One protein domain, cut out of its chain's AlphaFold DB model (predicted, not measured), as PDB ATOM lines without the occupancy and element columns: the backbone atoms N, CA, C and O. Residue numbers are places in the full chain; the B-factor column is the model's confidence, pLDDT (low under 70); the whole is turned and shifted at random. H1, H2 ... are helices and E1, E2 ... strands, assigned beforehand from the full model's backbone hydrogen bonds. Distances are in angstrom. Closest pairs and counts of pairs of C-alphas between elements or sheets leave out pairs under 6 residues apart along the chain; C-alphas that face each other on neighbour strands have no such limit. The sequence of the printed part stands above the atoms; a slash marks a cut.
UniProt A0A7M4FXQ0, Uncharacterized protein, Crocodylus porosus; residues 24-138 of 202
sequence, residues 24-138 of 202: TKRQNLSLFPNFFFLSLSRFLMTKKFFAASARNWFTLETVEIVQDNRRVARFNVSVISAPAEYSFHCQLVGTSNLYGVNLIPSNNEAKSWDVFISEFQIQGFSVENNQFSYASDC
ATOM      1  N   THR A  24     -11.090  12.253 -36.328       52.84
ATOM      2  CA  THR A  24     -12.514  12.162 -35.982       52.84
ATOM      3  C   THR A  24     -13.334  12.883 -37.040       52.84
ATOM      4  O   THR A  24     -12.902  13.900 -37.594       52.84
ATOM      5  N   LYS A  25     -14.475  12.306 -37.421       49.25
ATOM      6  CA  LYS A  25     -15.387  12.946 -38.374       49.25
ATOM      7  C   LYS A  25     -16.172  14.030 -37.636       49.25
ATOM      8  O   LYS A  25     -16.341  13.976 -36.422       49.25
ATOM      9  N   ARG A  26     -16.663  15.035 -38.363       43.19
ATOM     10  CA  ARG A  26     -17.548  16.059 -37.791       43.19
ATOM     11  C   ARG A  26     -18.804  15.384 -37.235       43.19
ATOM     12  O   ARG A  26     -19.585  14.832 -38.003       43.19
ATOM     13  N   GLN A  27     -19.006  15.492 -35.928       53.56
ATOM     14  CA  GLN A  27     -20.120  14.873 -35.217       53.56
ATOM     15  C   GLN A  27     -21.160  15.924 -34.815       53.56
ATOM     16  O   GLN A  27     -20.814  17.051 -34.452       53.56
ATOM     17  N   ASN A  28     -22.444  15.566 -34.888       44.59
ATOM     18  CA  ASN A  28     -23.512  16.401 -34.341       44.59
ATOM     19  C   ASN A  28     -23.731  15.979 -32.889       44.59
ATOM     20  O   ASN A  28     -24.354  14.951 -32.636       44.59
ATOM     21  N   LEU A  29     -23.191  16.762 -31.959       49.75
ATOM     22  CA  LEU A  29     -23.372  16.564 -30.529       49.75
ATOM     23  C   LEU A  29     -24.440  17.530 -30.014       49.75
ATOM     24  O   LEU A  29     -24.276  18.745 -30.114       49.75
ATOM     25  N   SER A  30     -25.508  17.001 -29.426       51.38
ATOM     26  CA  SER A  30     -26.532  17.817 -28.763       51.38
ATOM     27  C   SER A  30     -26.426  17.625 -27.261       51.38
ATOM     28  O   SER A  30     -26.470  16.499 -26.770       51.38
ATOM     29  N   LEU A  31     -26.268  18.743 -26.556       50.75
ATOM     30  CA  LEU A  31     -26.142  18.820 -25.107       50.75
ATOM     31  C   LEU A  31     -27.357  19.571 -24.557       50.75
ATOM     32  O   LEU A  31     -27.645  20.689 -24.989       50.75
ATOM     33  N   PHE A  32     -28.055  18.966 -23.602       46.88
ATOM     34  CA  PHE A  32     -29.092  19.610 -22.794       46.88
ATOM     35  C   PHE A  32     -28.616  19.614 -21.325       46.88
ATOM     36  O   PHE A  32     -28.222  18.534 -20.883       46.88
ATOM     37  N   PRO A  33     -28.651  20.725 -20.541       48.81
ATOM     38  CA  PRO A  33     -29.193  22.074 -20.779       48.81
ATOM     39  C   PRO A  33     -28.177  23.249 -20.640       48.81
ATOM     40  O   PRO A  33     -27.139  23.138 -20.009       48.81
ATOM     41  N   ASN A  34     -28.543  24.394 -21.239       40.69
ATOM     42  CA  ASN A  34     -28.084  25.788 -21.058       40.69
ATOM     43  C   ASN A  34     -26.661  26.094 -20.523       40.69
ATOM     44  O   ASN A  34     -26.367  25.921 -19.345       40.69
ATOM     45  N   PHE A  35     -25.921  26.820 -21.374       41.28
ATOM     46  CA  PHE A  35     -24.836  27.779 -21.102       41.28
ATOM     47  C   PHE A  35     -23.417  27.364 -21.546       41.28
ATOM     48  O   PHE A  35     -22.885  26.320 -21.200       41.28
ATOM     49  N   PHE A  36     -22.822  28.301 -22.284       44.38
ATOM     50  CA  PHE A  36     -21.423  28.486 -22.664       44.38
ATOM     51  C   PHE A  36     -20.819  27.800 -23.902       44.38
ATOM     52  O   PHE A  36     -20.882  26.597 -24.133       44.38
ATOM     53  N   PHE A  37     -20.219  28.680 -24.706       50.47
ATOM     54  CA  PHE A  37     -19.755  28.550 -26.088       50.47
ATOM     55  C   PHE A  37     -18.348  27.919 -26.191       50.47
ATOM     56  O   PHE A  37     -17.842  27.712 -27.290       50.47
ATOM     57  N   LEU A  38     -17.724  27.595 -25.050       53.06
ATOM     58  CA  LEU A  38     -16.408  26.963 -24.933       53.06
ATOM     59  C   LEU A  38     -16.506  25.699 -24.069       53.06
ATOM     60  O   LEU A  38     -16.183  25.702 -22.882       53.06
ATOM     61  N   SER A  39     -16.952  24.601 -24.676       64.56
ATOM     62  CA  SER A  39     -16.746  23.270 -24.111       64.56
ATOM     63  C   SER A  39     -15.678  22.533 -24.920       64.56
ATOM     64  O   SER A  39     -15.698  22.518 -26.151       64.56
ATOM     65  N   LEU A  40     -14.705  21.959 -24.217       68.94
ATOM     66  CA  LEU A  40     -13.649  21.129 -24.785       68.94
ATOM     67  C   LEU A  40     -13.988  19.676 -24.471       68.94
ATOM     68  O   LEU A  40     -14.085  19.319 -23.299       68.94
ATOM     69  N   SER A  41     -14.139  18.822 -25.480       74.31
ATOM     70  CA  SER A  41     -14.241  17.386 -25.224       74.31
ATOM     71  C   SER A  41     -12.874  16.718 -25.319       74.31
ATOM     72  O   SER A  41     -12.132  16.966 -26.271       74.31
ATOM     73  N   ARG A  42     -12.587  15.798 -24.410       81.38
ATOM     74  CA  ARG A  42     -11.401  14.947 -24.438       81.38
ATOM     75  C   ARG A  42     -11.842  13.499 -24.577       81.38
ATOM     76  O   ARG A  42     -12.738  13.049 -23.866       81.38
ATOM     77  N   PHE A  43     -11.211  12.782 -25.495       83.25
ATOM     78  CA  PHE A  43     -11.448  11.362 -25.721       83.25
ATOM     79  C   PHE A  43     -10.210  10.598 -25.273       83.25
ATOM     80  O   PHE A  43      -9.132  10.803 -25.832       83.25
ATOM     81  N   LEU A  44     -10.352   9.735 -24.268       85.31
ATOM     82  CA  LEU A  44      -9.242   8.949 -23.746       85.31
ATOM     83  C   LEU A  44      -9.256   7.556 -24.376       85.31
ATOM     84  O   LEU A  44     -10.153   6.751 -24.116       85.31
ATOM     85  N   MET A  45      -8.266   7.282 -25.223       85.62
ATOM     86  CA  MET A  45      -8.124   5.998 -25.907       85.62
ATOM     87  C   MET A  45      -6.869   5.267 -25.469       85.62
ATOM     88  O   MET A  45      -5.826   5.876 -25.239       85.62
ATOM     89  N   THR A  46      -6.957   3.944 -25.439       87.00
ATOM     90  CA  THR A  46      -5.836   3.055 -25.143       87.00
ATOM     91  C   THR A  46      -5.673   2.026 -26.256       87.00
ATOM     92  O   THR A  46      -6.640   1.639 -26.912       87.00
ATOM     93  N   LYS A  47      -4.431   1.601 -26.503       88.31
ATOM     94  CA  LYS A  47      -4.093   0.535 -27.455       88.31
ATOM     95  C   LYS A  47      -3.652  -0.696 -26.671       88.31
ATOM     96  O   LYS A  47      -2.736  -0.605 -25.858       88.31
ATOM     97  N   LYS A  48      -4.293  -1.838 -26.912       89.50
ATOM     98  CA  LYS A  48      -4.014  -3.112 -26.234       89.50
ATOM     99  C   LYS A  48      -3.846  -4.221 -27.271       89.50
ATOM    100  O   LYS A  48      -4.599  -4.295 -28.243       89.50
ATOM    101  N   PHE A  49      -2.845  -5.076 -27.082       91.56
ATOM    102  CA  PHE A  49      -2.637  -6.251 -27.926       91.56
ATOM    103  C   PHE A  49      -3.442  -7.430 -27.377       91.56
ATOM    104  O   PHE A  49      -3.269  -7.812 -26.220       91.56
ATOM    105  N   PHE A  50      -4.311  -8.012 -28.204       90.94
ATOM    106  CA  PHE A  50      -5.100  -9.185 -27.832       90.94
ATOM    107  C   PHE A  50      -4.483 -10.439 -28.449       90.94
ATOM    108  O   PHE A  50      -4.536 -10.626 -29.665       90.94
ATOM    109  N   ALA A  51      -3.946 -11.319 -27.597       92.06
ATOM    110  CA  ALA A  51      -3.299 -12.561 -28.027       92.06
ATOM    111  C   ALA A  51      -4.253 -13.495 -28.793       92.06
ATOM    112  O   ALA A  51      -3.848 -14.080 -29.791       92.06
ATOM    113  N   ALA A  52      -5.529 -13.565 -28.394       90.88
ATOM    114  CA  ALA A  52      -6.544 -14.393 -29.054       90.88
ATOM    115  C   ALA A  52      -6.754 -14.038 -30.538       90.88
ATOM    116  O   ALA A  52      -7.026 -14.916 -31.349       90.88
ATOM    117  N   SER A  53      -6.595 -12.760 -30.892       88.00
ATOM    118  CA  SER A  53      -6.766 -12.269 -32.264       88.00
ATOM    119  C   SER A  53      -5.437 -11.978 -32.964       88.00
ATOM    120  O   SER A  53      -5.460 -11.558 -34.118       88.00
ATOM    121  N   ALA A  54      -4.300 -12.127 -32.267       91.69
ATOM    122  CA  ALA A  54      -2.957 -11.732 -32.706       91.69
ATOM    123  C   ALA A  54      -2.888 -10.312 -33.309       91.69
ATOM    124  O   ALA A  54      -2.137 -10.050 -34.248       91.69
ATOM    125  N   ARG A  55      -3.708  -9.387 -32.796       91.00
ATOM    126  CA  ARG A  55      -3.880  -8.038 -33.355       91.00
ATOM    127  C   ARG A  55      -3.931  -6.983 -32.260       91.00
ATOM    128  O   ARG A  55      -4.351  -7.243 -31.130       91.00
ATOM    129  N   ASN A  56      -3.528  -5.769 -32.624       91.31
ATOM    130  CA  ASN A  56      -3.682  -4.589 -31.783       91.31
ATOM    131  C   ASN A  56      -5.088  -4.019 -31.929       91.31
ATOM    132  O   ASN A  56      -5.548  -3.768 -33.042       91.31
ATOM    133  N   TRP A  57      -5.732  -3.746 -30.806       90.88
ATOM    134  CA  TRP A  57      -7.032  -3.097 -30.749       90.88
ATOM    135  C   TRP A  57      -6.900  -1.771 -30.025       90.88
ATOM    136  O   TRP A  57      -6.099  -1.635 -29.097       90.88
ATOM    137  N   PHE A  58      -7.694  -0.799 -30.445       90.88
ATOM    138  CA  PHE A  58      -7.890   0.422 -29.693       90.88
ATOM    139  C   PHE A  58      -9.245   0.399 -29.006       90.88
ATOM    140  O   PHE A  58     -10.227  -0.110 -29.549       90.88
ATOM    141  N   THR A  59      -9.285   0.962 -27.807       89.31
ATOM    142  CA  THR A  59     -10.489   1.086 -26.990       89.31
ATOM    143  C   THR A  59     -10.640   2.524 -26.528       89.31
ATOM    144  O   THR A  59      -9.664   3.130 -26.087       89.31
ATOM    145  N   LEU A  60     -11.852   3.071 -26.629       89.38
ATOM    146  CA  LEU A  60     -12.194   4.359 -26.026       89.38
ATOM    147  C   LEU A  60     -12.717   4.088 -24.615       89.38
ATOM    148  O   LEU A  60     -13.747   3.439 -24.464       89.38
ATOM    149  N   GLU A  61     -11.998   4.555 -23.599       88.19
ATOM    150  CA  GLU A  61     -12.322   4.260 -22.198       88.19
ATOM    151  C   GLU A  61     -13.247   5.330 -21.613       88.19
ATOM    152  O   GLU A  61     -14.290   5.018 -21.030       88.19
ATOM    153  N   THR A  62     -12.897   6.603 -21.804       87.12
ATOM    154  CA  THR A  62     -13.642   7.724 -21.228       87.12
ATOM    155  C   THR A  62     -13.793   8.884 -22.204       87.12
ATOM    156  O   THR A  62     -12.935   9.156 -23.049       87.12
ATOM    157  N   VAL A  63     -14.923   9.578 -22.075       87.38
ATOM    158  CA  VAL A  63     -15.206  10.848 -22.741       87.38
ATOM    159  C   VAL A  63     -15.389  11.900 -21.664       87.38
ATOM    160  O   VAL A  63     -16.276  11.791 -20.816       87.38
ATOM    161  N   GLU A  64     -14.547  12.923 -21.686       86.75
ATOM    162  CA  GLU A  64     -14.652  14.058 -20.782       86.75
ATOM    163  C   GLU A  64     -15.167  15.269 -21.549       86.75
ATOM    164  O   GLU A  64     -14.682  15.576 -22.633       86.75
ATOM    165  N   ILE A  65     -16.128  15.986 -20.983       83.56
ATOM    166  CA  ILE A  65     -16.594  17.269 -21.501       83.56
ATOM    167  C   ILE A  65     -16.247  18.317 -20.451       83.56
ATOM    168  O   ILE A  65     -16.790  18.315 -19.346       83.56
ATOM    169  N   VAL A  66     -15.294  19.180 -20.789       82.25
ATOM    170  CA  VAL A  66     -14.793  20.255 -19.935       82.25
ATOM    171  C   VAL A  66     -15.520  21.545 -20.301       82.25
ATOM    172  O   VAL A  66     -15.421  22.006 -21.435       82.25
ATOM    173  N   GLN A  67     -16.225  22.140 -19.343       78.12
ATOM    174  CA  GLN A  67     -16.888  23.440 -19.465       78.12
ATOM    175  C   GLN A  67     -16.123  24.477 -18.632       78.12
ATOM    176  O   GLN A  67     -15.885  24.273 -17.434       78.12
ATOM    177  N   ASP A  68     -15.703  25.568 -19.283       72.06
ATOM    178  CA  ASP A  68     -15.036  26.727 -18.663       72.06
ATOM    179  C   ASP A  68     -13.863  26.369 -17.731       72.06
ATOM    180  O   ASP A  68     -13.623  27.018 -16.712       72.06
ATOM    181  N   ASN A  69     -13.148  25.286 -18.058       68.94
ATOM    182  CA  ASN A  69     -12.002  24.745 -17.316       68.94
ATOM    183  C   ASN A  69     -12.251  24.452 -15.815       68.94
ATOM    184  O   ASN A  69     -11.299  24.258 -15.061       68.94
ATOM    185  N   ARG A  70     -13.513  24.423 -15.360       73.62
ATOM    186  CA  ARG A  70     -13.888  24.190 -13.948       73.62
ATOM    187  C   ARG A  70     -14.824  23.006 -13.757       73.62
ATOM    188  O   ARG A  70     -14.738  22.330 -12.737       73.62
ATOM    189  N   ARG A  71     -15.717  22.748 -14.715       78.25
ATOM    190  CA  ARG A  71     -16.661  21.625 -14.660       78.25
ATOM    191  C   ARG A  71     -16.237  20.562 -15.658       78.25
ATOM    192  O   ARG A  71     -16.053  20.864 -16.832       78.25
ATOM    193  N   VAL A  72     -16.071  19.329 -15.185       83.56
ATOM    194  CA  VAL A  72     -15.688  18.183 -16.020       83.56
ATOM    195  C   VAL A  72     -16.743  17.094 -15.874       83.56
ATOM    196  O   VAL A  72     -16.830  16.416 -14.843       83.56
ATOM    197  N   ALA A  73     -17.545  16.922 -16.921       85.44
ATOM    198  CA  ALA A  73     -18.466  15.806 -17.040       85.44
ATOM    199  C   ALA A  73     -17.711  14.607 -17.625       85.44
ATOM    200  O   ALA A  73     -17.227  14.666 -18.752       85.44
ATOM    201  N   ARG A  74     -17.581  13.532 -16.844       88.50
ATOM    202  CA  ARG A  74     -16.918  12.288 -17.259       88.50
ATOM    203  C   ARG A  74     -17.946  11.216 -17.574       88.50
ATOM    204  O   ARG A  74     -18.783  10.908 -16.721       88.50
ATOM    205  N   PHE A  75     -17.822  10.616 -18.747       89.44
ATOM    206  CA  PHE A  75     -18.631   9.491 -19.194       89.44
ATOM    207  C   PHE A  75     -17.729   8.287 -19.466       89.44
ATOM    208  O   PHE A  75     -16.793   8.374 -20.260       89.44
ATOM    209  N   ASN A  76     -18.021   7.166 -18.814       91.56
ATOM    210  CA  ASN A  76     -17.400   5.880 -19.099       91.56
ATOM    211  C   ASN A  76     -18.097   5.248 -20.297       91.56
ATOM    212  O   ASN A  76     -19.326   5.218 -20.375       91.56
ATOM    213  N   VAL A  77     -17.315   4.720 -21.227       89.88
ATOM    214  CA  VAL A  77     -17.848   4.101 -22.437       89.88
ATOM    215  C   VAL A  77     -17.950   2.597 -22.227       89.88
ATOM    216  O   VAL A  77     -17.008   1.959 -21.771       89.88
ATOM    217  N   SER A  78     -19.110   2.026 -22.551       81.12
ATOM    218  CA  SER A  78     -19.373   0.594 -22.360       81.12
ATOM    219  C   SER A  78     -18.618  -0.293 -23.356       81.12
ATOM    220  O   SER A  78     -17.914  -1.207 -22.937       81.12
ATOM    221  N   VAL A  79     -18.757  -0.045 -24.665       77.44
ATOM    222  CA  VAL A  79     -18.173  -0.900 -25.715       77.44
ATOM    223  C   VAL A  79     -17.849  -0.077 -26.971       77.44
ATOM    224  O   VAL A  79     -18.605  -0.068 -27.939       77.44
ATOM    225  N   ILE A  80     -16.719   0.634 -26.973       88.69
ATOM    226  CA  ILE A  80     -16.115   1.159 -28.210       88.69
ATOM    227  C   ILE A  80     -14.730   0.541 -28.345       88.69
ATOM    228  O   ILE A  80     -13.791   0.915 -27.638       88.69
ATOM    229  N   SER A  81     -14.614  -0.408 -29.269       89.12
ATOM    230  CA  SER A  81     -13.371  -1.110 -29.565       89.12
ATOM    231  C   SER A  81     -13.299  -1.472 -31.041       89.12
ATOM    232  O   SER A  81     -14.270  -1.998 -31.583       89.12
ATOM    233  N   ALA A  82     -12.150  -1.252 -31.670       90.56
ATOM    234  CA  ALA A  82     -11.887  -1.711 -33.030       90.56
ATOM    235  C   ALA A  82     -10.392  -2.024 -33.222       90.56
ATOM    236  O   ALA A  82      -9.559  -1.596 -32.416       90.56
ATOM    237  N   PRO A  83     -10.019  -2.793 -34.259       90.44
ATOM    238  CA  PRO A  83      -8.620  -2.992 -34.627       90.44
ATOM    239  C   PRO A  83      -7.914  -1.653 -34.872       90.44
ATOM    240  O   PRO A  83      -8.506  -0.743 -35.442       90.44
ATOM    241  N   ALA A  84      -6.643  -1.538 -34.483       87.81
ATOM    242  CA  ALA A  84      -5.858  -0.302 -34.605       87.81
ATOM    243  C   ALA A  84      -5.729   0.229 -36.045       87.81
ATOM    244  O   ALA A  84      -5.439   1.403 -36.221       87.81
ATOM    245  N   GLU A  85      -5.937  -0.623 -37.047       86.88
ATOM    246  CA  GLU A  85      -5.893  -0.286 -38.476       86.88
ATOM    247  C   GLU A  85      -7.224   0.269 -39.007       86.88
ATOM    248  O   GLU A  85      -7.255   0.841 -40.092       86.88
ATOM    249  N   TYR A  86      -8.326   0.084 -38.277       89.38
ATOM    250  CA  TYR A  86      -9.683   0.415 -38.713       89.38
ATOM    251  C   TYR A  86     -10.229   1.651 -37.993       89.38
ATOM    252  O   TYR A  86      -9.744   2.053 -36.936       89.38
ATOM    253  N   SER A  87     -11.255   2.272 -38.572       89.75
ATOM    254  CA  SER A  87     -12.047   3.297 -37.893       89.75
ATOM    255  C   SER A  87     -13.252   2.652 -37.213       89.75
ATOM    256  O   SER A  87     -13.744   1.621 -37.656       89.75
ATOM    257  N   PHE A  88     -13.734   3.223 -36.117       90.44
ATOM    258  CA  PHE A  88     -14.980   2.803 -35.481       90.44
ATOM    259  C   PHE A  88     -16.104   3.733 -35.926       90.44
ATOM    260  O   PHE A  88     -15.919   4.953 -35.904       90.44
ATOM    261  N   HIS A  89     -17.248   3.173 -36.308       90.12
ATOM    262  CA  HIS A  89     -18.421   3.918 -36.754       90.12
ATOM    263  C   HIS A  89     -19.673   3.497 -35.979       90.12
ATOM    264  O   HIS A  89     -19.887   2.326 -35.679       90.12
ATOM    265  N   CYS A  90     -20.517   4.461 -35.625       89.19
ATOM    266  CA  CYS A  90     -21.798   4.189 -35.002       89.19
ATOM    267  C   CYS A  90     -22.821   5.272 -35.329       89.19
ATOM    268  O   CYS A  90     -22.540   6.466 -35.235       89.19
ATOM    269  N   GLN A  91     -24.044   4.844 -35.637       87.19
ATOM    270  CA  GLN A  91     -25.135   5.754 -35.976       87.19
ATOM    271  C   GLN A  91     -25.503   6.674 -34.807       87.19
ATOM    272  O   GLN A  91     -25.721   7.871 -34.999       87.19
ATOM    273  N   LEU A  92     -25.599   6.103 -33.603       85.94
ATOM    274  CA  LEU A  92     -26.113   6.750 -32.399       85.94
ATOM    275  C   LEU A  92     -25.295   6.313 -31.181       85.94
ATOM    276  O   LEU A  92     -25.238   5.125 -30.858       85.94
ATOM    277  N   VAL A  93     -24.720   7.289 -30.487       88.75
ATOM    278  CA  VAL A  93     -23.997   7.114 -29.221       88.75
ATOM    279  C   VAL A  93     -24.599   8.075 -28.204       88.75
ATOM    280  O   VAL A  93     -24.750   9.256 -28.508       88.75
ATOM    281  N   GLY A  94     -24.939   7.619 -27.002       86.81
ATOM    282  CA  GLY A  94     -25.497   8.521 -25.994       86.81
ATOM    283  C   GLY A  94     -25.671   7.896 -24.619       86.81
ATOM    284  O   GLY A  94     -25.278   6.758 -24.403       86.81
ATOM    285  N   THR A  95     -26.264   8.646 -23.693       85.81
ATOM    286  CA  THR A  95     -26.440   8.249 -22.279       85.81
ATOM    287  C   THR A  95     -27.576   7.241 -22.044       85.81
ATOM    288  O   THR A  95     -27.694   6.658 -20.969       85.81
ATOM    289  N   SER A  96     -28.453   7.043 -23.032       82.38
ATOM    290  CA  SER A  96     -29.568   6.096 -22.935       82.38
ATOM    291  C   SER A  96     -29.170   4.696 -23.399       82.38
ATOM    292  O   SER A  96     -28.518   4.535 -24.431       82.38
ATOM    293  N   ASN A  97     -29.690   3.673 -22.717       77.12
ATOM    294  CA  ASN A  97     -29.520   2.262 -23.084       77.12
ATOM    295  C   ASN A  97     -30.179   1.879 -24.423       77.12
ATOM    296  O   ASN A  97     -29.985   0.765 -24.899       77.12
ATOM    297  N   LEU A  98     -30.988   2.764 -25.015       77.81
ATOM    298  CA  LEU A  98     -31.601   2.541 -26.330       77.81
ATOM    299  C   LEU A  98     -30.609   2.732 -27.490       77.81
ATOM    300  O   LEU A  98     -30.923   2.375 -28.624       77.81
ATOM    301  N   TYR A  99     -29.446   3.331 -27.232       81.19
ATOM    302  CA  TYR A  99     -28.417   3.558 -28.241       81.19
ATOM    303  C   TYR A  99     -27.454   2.371 -28.331       81.19
ATOM    304  O   TYR A  99     -27.228   1.671 -27.348       81.19
ATOM    305  N   GLY A 100     -26.866   2.157 -29.515       77.06
ATOM    306  CA  GLY A 100     -25.943   1.038 -29.750       77.06
ATOM    307  C   GLY A 100     -24.700   1.095 -28.859       77.06
ATOM    308  O   GLY A 100     -24.213   0.062 -28.411       77.06
ATOM    309  N   VAL A 101     -24.232   2.306 -28.544       86.75
ATOM    310  CA  VAL A 101     -23.187   2.542 -27.545       86.75
ATOM    311  C   VAL A 101     -23.729   3.426 -26.432       86.75
ATOM    312  O   VAL A 101     -24.224   4.528 -26.690       86.75
ATOM    313  N   ASN A 102     -23.543   2.965 -25.194       89.56
ATOM    314  CA  ASN A 102     -23.959   3.681 -23.998       89.56
ATOM    315  C   ASN A 102     -22.799   4.449 -23.338       89.56
ATOM    316  O   ASN A 102     -21.731   3.870 -23.088       89.56
ATOM    317  N   LEU A 103     -23.046   5.724 -23.026       89.00
ATOM    318  CA  LEU A 103     -22.185   6.636 -22.272       89.00
ATOM    319  C   LEU A 103     -22.656   6.700 -20.814       89.00
ATOM    320  O   LEU A 103     -23.638   7.362 -20.487       89.00
ATOM    321  N   ILE A 104     -21.938   6.032 -19.920       90.50
ATOM    322  CA  ILE A 104     -22.315   5.889 -18.513       90.50
ATOM    323  C   ILE A 104     -21.761   7.082 -17.717       90.50
ATOM    324  O   ILE A 104     -20.543   7.262 -17.671       90.50
ATOM    325  N   PRO A 105     -22.598   7.899 -17.056       90.44
ATOM    326  CA  PRO A 105     -22.120   9.052 -16.300       90.44
ATOM    327  C   PRO A 105     -21.306   8.602 -15.077       90.44
ATOM    328  O   PRO A 105     -21.821   7.918 -14.193       90.44
ATOM    329  N   SER A 106     -20.036   9.012 -15.003       89.81
ATOM    330  CA  SER A 106     -19.124   8.660 -13.901       89.81
ATOM    331  C   SER A 106     -19.101   9.701 -12.776       89.81
ATOM    332  O   SER A 106     -18.704   9.369 -11.661       89.81
ATOM    333  N   ASN A 107     -19.485  10.953 -13.047       88.56
ATOM    334  CA  ASN A 107     -19.461  12.062 -12.083       88.56
ATOM    335  C   ASN A 107     -20.877  12.632 -11.856       88.56
ATOM    336  O   ASN A 107     -21.758  12.463 -12.697       88.56
ATOM    337  N   ASN A 108     -21.093  13.352 -10.752       85.56
ATOM    338  CA  ASN A 108     -22.359  14.028 -10.450       85.56
ATOM    339  C   ASN A 108     -22.725  15.073 -11.517       85.56
ATOM    340  O   ASN A 108     -23.880  15.139 -11.921       85.56
ATOM    341  N   GLU A 109     -21.737  15.801 -12.047       83.12
ATOM    342  CA  GLU A 109     -21.934  16.727 -13.175       83.12
ATOM    343  C   GLU A 109     -22.456  16.000 -14.424       83.12
ATOM    344  O   GLU A 109     -23.382  16.464 -15.081       83.12
ATOM    345  N   ALA A 110     -21.922  14.806 -14.716       82.62
ATOM    346  CA  ALA A 110     -22.319  14.015 -15.879       82.62
ATOM    347  C   ALA A 110     -23.763  13.497 -15.779       82.62
ATOM    348  O   ALA A 110     -24.415  13.318 -16.801       82.62
ATOM    349  N   LYS A 111     -24.293  13.293 -14.564       83.75
ATOM    350  CA  LYS A 111     -25.694  12.883 -14.356       83.75
ATOM    351  C   LYS A 111     -26.700  13.976 -14.718       83.75
ATOM    352  O   LYS A 111     -27.855  13.663 -14.977       83.75
ATOM    353  N   SER A 112     -26.285  15.243 -14.709       81.38
ATOM    354  CA  SER A 112     -27.153  16.369 -15.068       81.38
ATOM    355  C   SER A 112     -27.206  16.618 -16.584       81.38
ATOM    356  O   SER A 112     -27.910  17.532 -17.017       81.38
ATOM    357  N   TRP A 113     -26.419  15.882 -17.373       77.12
ATOM    358  CA  TRP A 113     -26.183  16.155 -18.787       77.12
ATOM    359  C   TRP A 113     -26.632  14.963 -19.626       77.12
ATOM    360  O   TRP A 113     -26.083  13.869 -19.503       77.12
ATOM    361  N   ASP A 114     -27.581  15.201 -20.528       80.56
ATOM    362  CA  ASP A 114     -27.950  14.231 -21.556       80.56
ATOM    363  C   ASP A 114     -27.138  14.509 -22.822       80.56
ATOM    364  O   ASP A 114     -27.268  15.564 -23.457       80.56
ATOM    365  N   VAL A 115     -26.286  13.546 -23.179       79.81
ATOM    366  CA  VAL A 115     -25.373  13.615 -24.320       79.81
ATOM    367  C   VAL A 115     -25.841  12.614 -25.365       79.81
ATOM    368  O   VAL A 115     -25.987  11.426 -25.076       79.81
ATOM    369  N   PHE A 116     -26.039  13.073 -26.599       82.75
ATOM    370  CA  PHE A 116     -26.169  12.168 -27.734       82.75
ATOM    371  C   PHE A 116     -25.439  12.700 -28.961       82.75
ATOM    372  O   PHE A 116     -25.467  13.896 -29.269       82.75
ATOM    373  N   ILE A 117     -24.790  11.776 -29.658       82.62
ATOM    374  CA  ILE A 117     -23.971  12.002 -30.835       82.62
ATOM    375  C   ILE A 117     -24.543  11.155 -31.964       82.62
ATOM    376  O   ILE A 117     -24.696   9.941 -31.816       82.62
ATOM    377  N   SER A 118     -24.847  11.795 -33.090       83.44
ATOM    378  CA  SER A 118     -25.183  11.084 -34.323       83.44
ATOM    379  C   SER A 118     -23.991  11.009 -35.273       83.44
ATOM    380  O   SER A 118     -23.172  11.934 -35.312       83.44
ATOM    381  N   GLU A 119     -23.927   9.927 -36.058       84.56
ATOM    382  CA  GLU A 119     -22.881   9.680 -37.068       84.56
ATOM    383  C   GLU A 119     -21.469   9.729 -36.453       84.56
ATOM    384  O   GLU A 119     -20.578  10.464 -36.893       84.56
ATOM    385  N   PHE A 120     -21.281   8.984 -35.365       85.62
ATOM    386  CA  PHE A 120     -20.020   8.913 -34.643       85.62
ATOM    387  C   PHE A 120     -19.009   8.098 -35.450       85.62
ATOM    388  O   PHE A 120     -19.188   6.899 -35.628       85.62
ATOM    389  N   GLN A 121     -17.929   8.729 -35.914       87.62
ATOM    390  CA  GLN A 121     -16.798   8.031 -36.525       87.62
ATOM    391  C   GLN A 121     -15.482   8.510 -35.930       87.62
ATOM    392  O   GLN A 121     -15.226   9.720 -35.891       87.62
ATOM    393  N   ILE A 122     -14.644   7.567 -35.501       86.19
ATOM    394  CA  ILE A 122     -13.381   7.867 -34.832       86.19
ATOM    395  C   ILE A 122     -12.292   6.845 -35.166       86.19
ATOM    396  O   ILE A 122     -12.567   5.655 -35.305       86.19
ATOM    397  N   GLN A 123     -11.050   7.306 -35.293       86.00
ATOM    398  CA  GLN A 123      -9.882   6.457 -35.511       86.00
ATOM    399  C   GLN A 123      -8.723   6.934 -34.635       86.00
ATOM    400  O   GLN A 123      -8.290   8.085 -34.726       86.00
ATOM    401  N   GLY A 124      -8.273   6.028 -33.762       75.00
ATOM    402  CA  GLY A 124      -7.273   6.282 -32.726       75.00
ATOM    403  C   GLY A 124      -5.836   6.319 -33.237       75.00
ATOM    404  O   GLY A 124      -5.058   7.214 -32.920       75.00
ATOM    405  N   PHE A 125      -5.481   5.294 -34.005       78.62
ATOM    406  CA  PHE A 125      -4.108   4.939 -34.342       78.62
ATOM    407  C   PHE A 125      -4.034   4.575 -35.835       78.62
ATOM    408  O   PHE A 125      -5.059   4.276 -36.445       78.62
ATOM    409  N   SER A 126      -2.836   4.611 -36.427       77.06
ATOM    410  CA  SER A 126      -2.586   4.148 -37.804       77.06
ATOM    411  C   SER A 126      -3.442   4.831 -38.884       77.06
ATOM    412  O   SER A 126      -4.022   4.170 -39.742       77.06
ATOM    413  N   VAL A 127      -3.550   6.163 -38.835       77.62
ATOM    414  CA  VAL A 127      -4.225   6.939 -39.887       77.62
ATOM    415  C   VAL A 127      -3.275   7.127 -41.068       77.62
ATOM    416  O   VAL A 127      -2.261   7.814 -40.953       77.62
ATOM    417  N   GLU A 128      -3.628   6.560 -42.219       77.56
ATOM    418  CA  GLU A 128      -2.866   6.695 -43.462       77.56
ATOM    419  C   GLU A 128      -3.473   7.772 -44.372       77.56
ATOM    420  O   GLU A 128      -4.691   7.938 -44.449       77.56
ATOM    421  N   ASN A 129      -2.619   8.533 -45.066       77.94
ATOM    422  CA  ASN A 129      -3.007   9.530 -46.079       77.94
ATOM    423  C   ASN A 129      -4.066  10.553 -45.630       77.94
ATOM    424  O   ASN A 129      -4.802  11.101 -46.452       77.94
ATOM    425  N   ASN A 130      -4.166  10.811 -44.321       74.06
ATOM    426  CA  ASN A 130      -5.214  11.642 -43.737       74.06
ATOM    427  C   ASN A 130      -6.623  11.214 -44.200       74.06
ATOM    428  O   ASN A 130      -7.503  12.058 -44.378       74.06
ATOM    429  N   GLN A 131      -6.867   9.917 -44.408       80.00
ATOM    430  CA  GLN A 131      -8.173   9.325 -44.715       80.00
ATOM    431  C   GLN A 131      -8.574   8.336 -43.616       80.00
ATOM    432  O   GLN A 131      -7.738   7.880 -42.847       80.00
ATOM    433  N   PHE A 132      -9.878   8.090 -43.477       82.88
ATOM    434  CA  PHE A 132     -10.341   7.058 -42.552       82.88
ATOM    435  C   PHE A 132     -10.152   5.696 -43.195       82.88
ATOM    436  O   PHE A 132     -10.534   5.509 -44.350       82.88
ATOM    437  N   SER A 133      -9.618   4.756 -42.427       87.88
ATOM    438  CA  SER A 133      -9.602   3.351 -42.811       87.88
ATOM    439  C   SER A 133     -11.011   2.756 -42.765       87.88
ATOM    440  O   SER A 133     -11.968   3.401 -42.315       87.88
ATOM    441  N   TYR A 134     -11.131   1.498 -43.196       88.62
ATOM    442  CA  TYR A 134     -12.377   0.735 -43.148       88.62
ATOM    443  C   TYR A 134     -13.095   0.884 -41.796       88.62
ATOM    444  O   TYR A 134     -12.457   0.852 -40.743       88.62
ATOM    445  N   ALA A 135     -14.409   1.104 -41.838       89.44
ATOM    446  CA  ALA A 135     -15.222   1.373 -40.661       89.44
ATOM    447  C   ALA A 135     -15.770   0.073 -40.059       89.44
ATOM    448  O   ALA A 135     -16.405  -0.722 -40.745       89.44
ATOM    449  N   SER A 136     -15.542  -0.124 -38.764       89.69
ATOM    450  CA  SER A 136     -16.163  -1.160 -37.949       89.69
ATOM    451  C   SER A 136     -17.398  -0.576 -37.277       89.69
ATOM    452  O   SER A 136     -17.277   0.280 -36.399       89.69
ATOM    453  N   ASP A 137     -18.574  -1.037 -37.689       89.75
ATOM    454  CA  ASP A 137     -19.846  -0.588 -37.132       89.75
ATOM    455  C   ASP A 137     -20.101  -1.134 -35.717       89.75
ATOM    456  O   ASP A 137     -19.727  -2.257 -35.376       89.75
ATOM    457  N   CYS A 138     -20.793  -0.344 -34.895       86.31
ATOM    458  CA  CYS A 138     -21.198  -0.711 -33.534       86.31
ATOM    459  C   CYS A 138     -22.316  -1.767 -33.461       86.31
ATOM    460  O   CYS A 138     -22.607  -2.278 -32.382       86.31
TER     461      CYS A 138
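This is residues 24 to 138 of the 202 residues of an uncharacterized protein of Crocodylus porosus (UniProt A0A7M4FXQ0). One twisted sheet rolls round into a barrel-like shape that is not closed: E2, E3 and E4 make one wall, E6, E8 and E1 another, and E7 joins them between E4 and E6, while E1 and E2 stay apart. The long hairpin of E2 and E3 runs along the longest axis, and the short helix H1 sits beside the strands near E4. The printed part has 115 residues with nine named strands and one named helix; along the chain H1 comes after the first seven strands and before the last two, the sheet is branched, with both parallel and antiparallel neighbour pairs, and the class is mostly strand. The whole is compact, with a radius of gyration of the C-alphas of 14.7 A, and elongated, with spans of 45 by 29 by 27 A.

E1, residues 28 to 32, begins at C-alpha 28 (-23.512, 16.401, -34.341). E2, residues 39 to 50, is 34.7 A long, and E3, residues 55 to 67, 36.8 A. E4, residues 71 to 77, measures 19.2 A; E5 is residues 81 to 83. E6, residues 87 to 94, measures 18.7 A and bends by 82 degrees at residue 91. E7 is residues 101 to 105 and H1 residues 108 to 111. E8, residues 114 to 123, measures 24.1 A and bends by 78 degrees at residue 119. E9, residues 135 to 137, ends at C-alpha 137 (-19.846, -0.588, -37.132).

E1, an edge strand, is antiparallel to E8, with N 30 and O 116 3.1 A apart. On the other side of E8, E6 is antiparallel to it, with N 90 and O 120 at 2.8 A. E6 is parallel to both E9, N 136 to O 87 2.7 A, and E7, N 103 to O 94 2.8 A. E7 is antiparallel to E4, with N 76 and O 104 at 2.8 A. E2, E3 and E4 form a meander, each strand the antiparallel neighbour of the one before: N 42 and O 64 are 2.8 A apart, as are N 65 and O 73. E5 is antiparallel to E3, on the same side of it as E4, with N 58 and O 82 at 2.8 A. H1 is on the sheet at the sheet's level, height 2.3 A; its closest C-alpha pair with E4 is Ala 73 and Ala 110, 4.4 A. H1 is too short for an O i to N i+4 pair; its one O i to N i+3 pair is within range.

The two C-alphas farthest apart are those of Phe 35 and Ala 52, 46.7 A. The printed part has no cut. The link from E8 to E9, 11 residues, is long. Mean pLDDT of the printed part is 79.9; residues 24 to 40 and residue 69 are under 70.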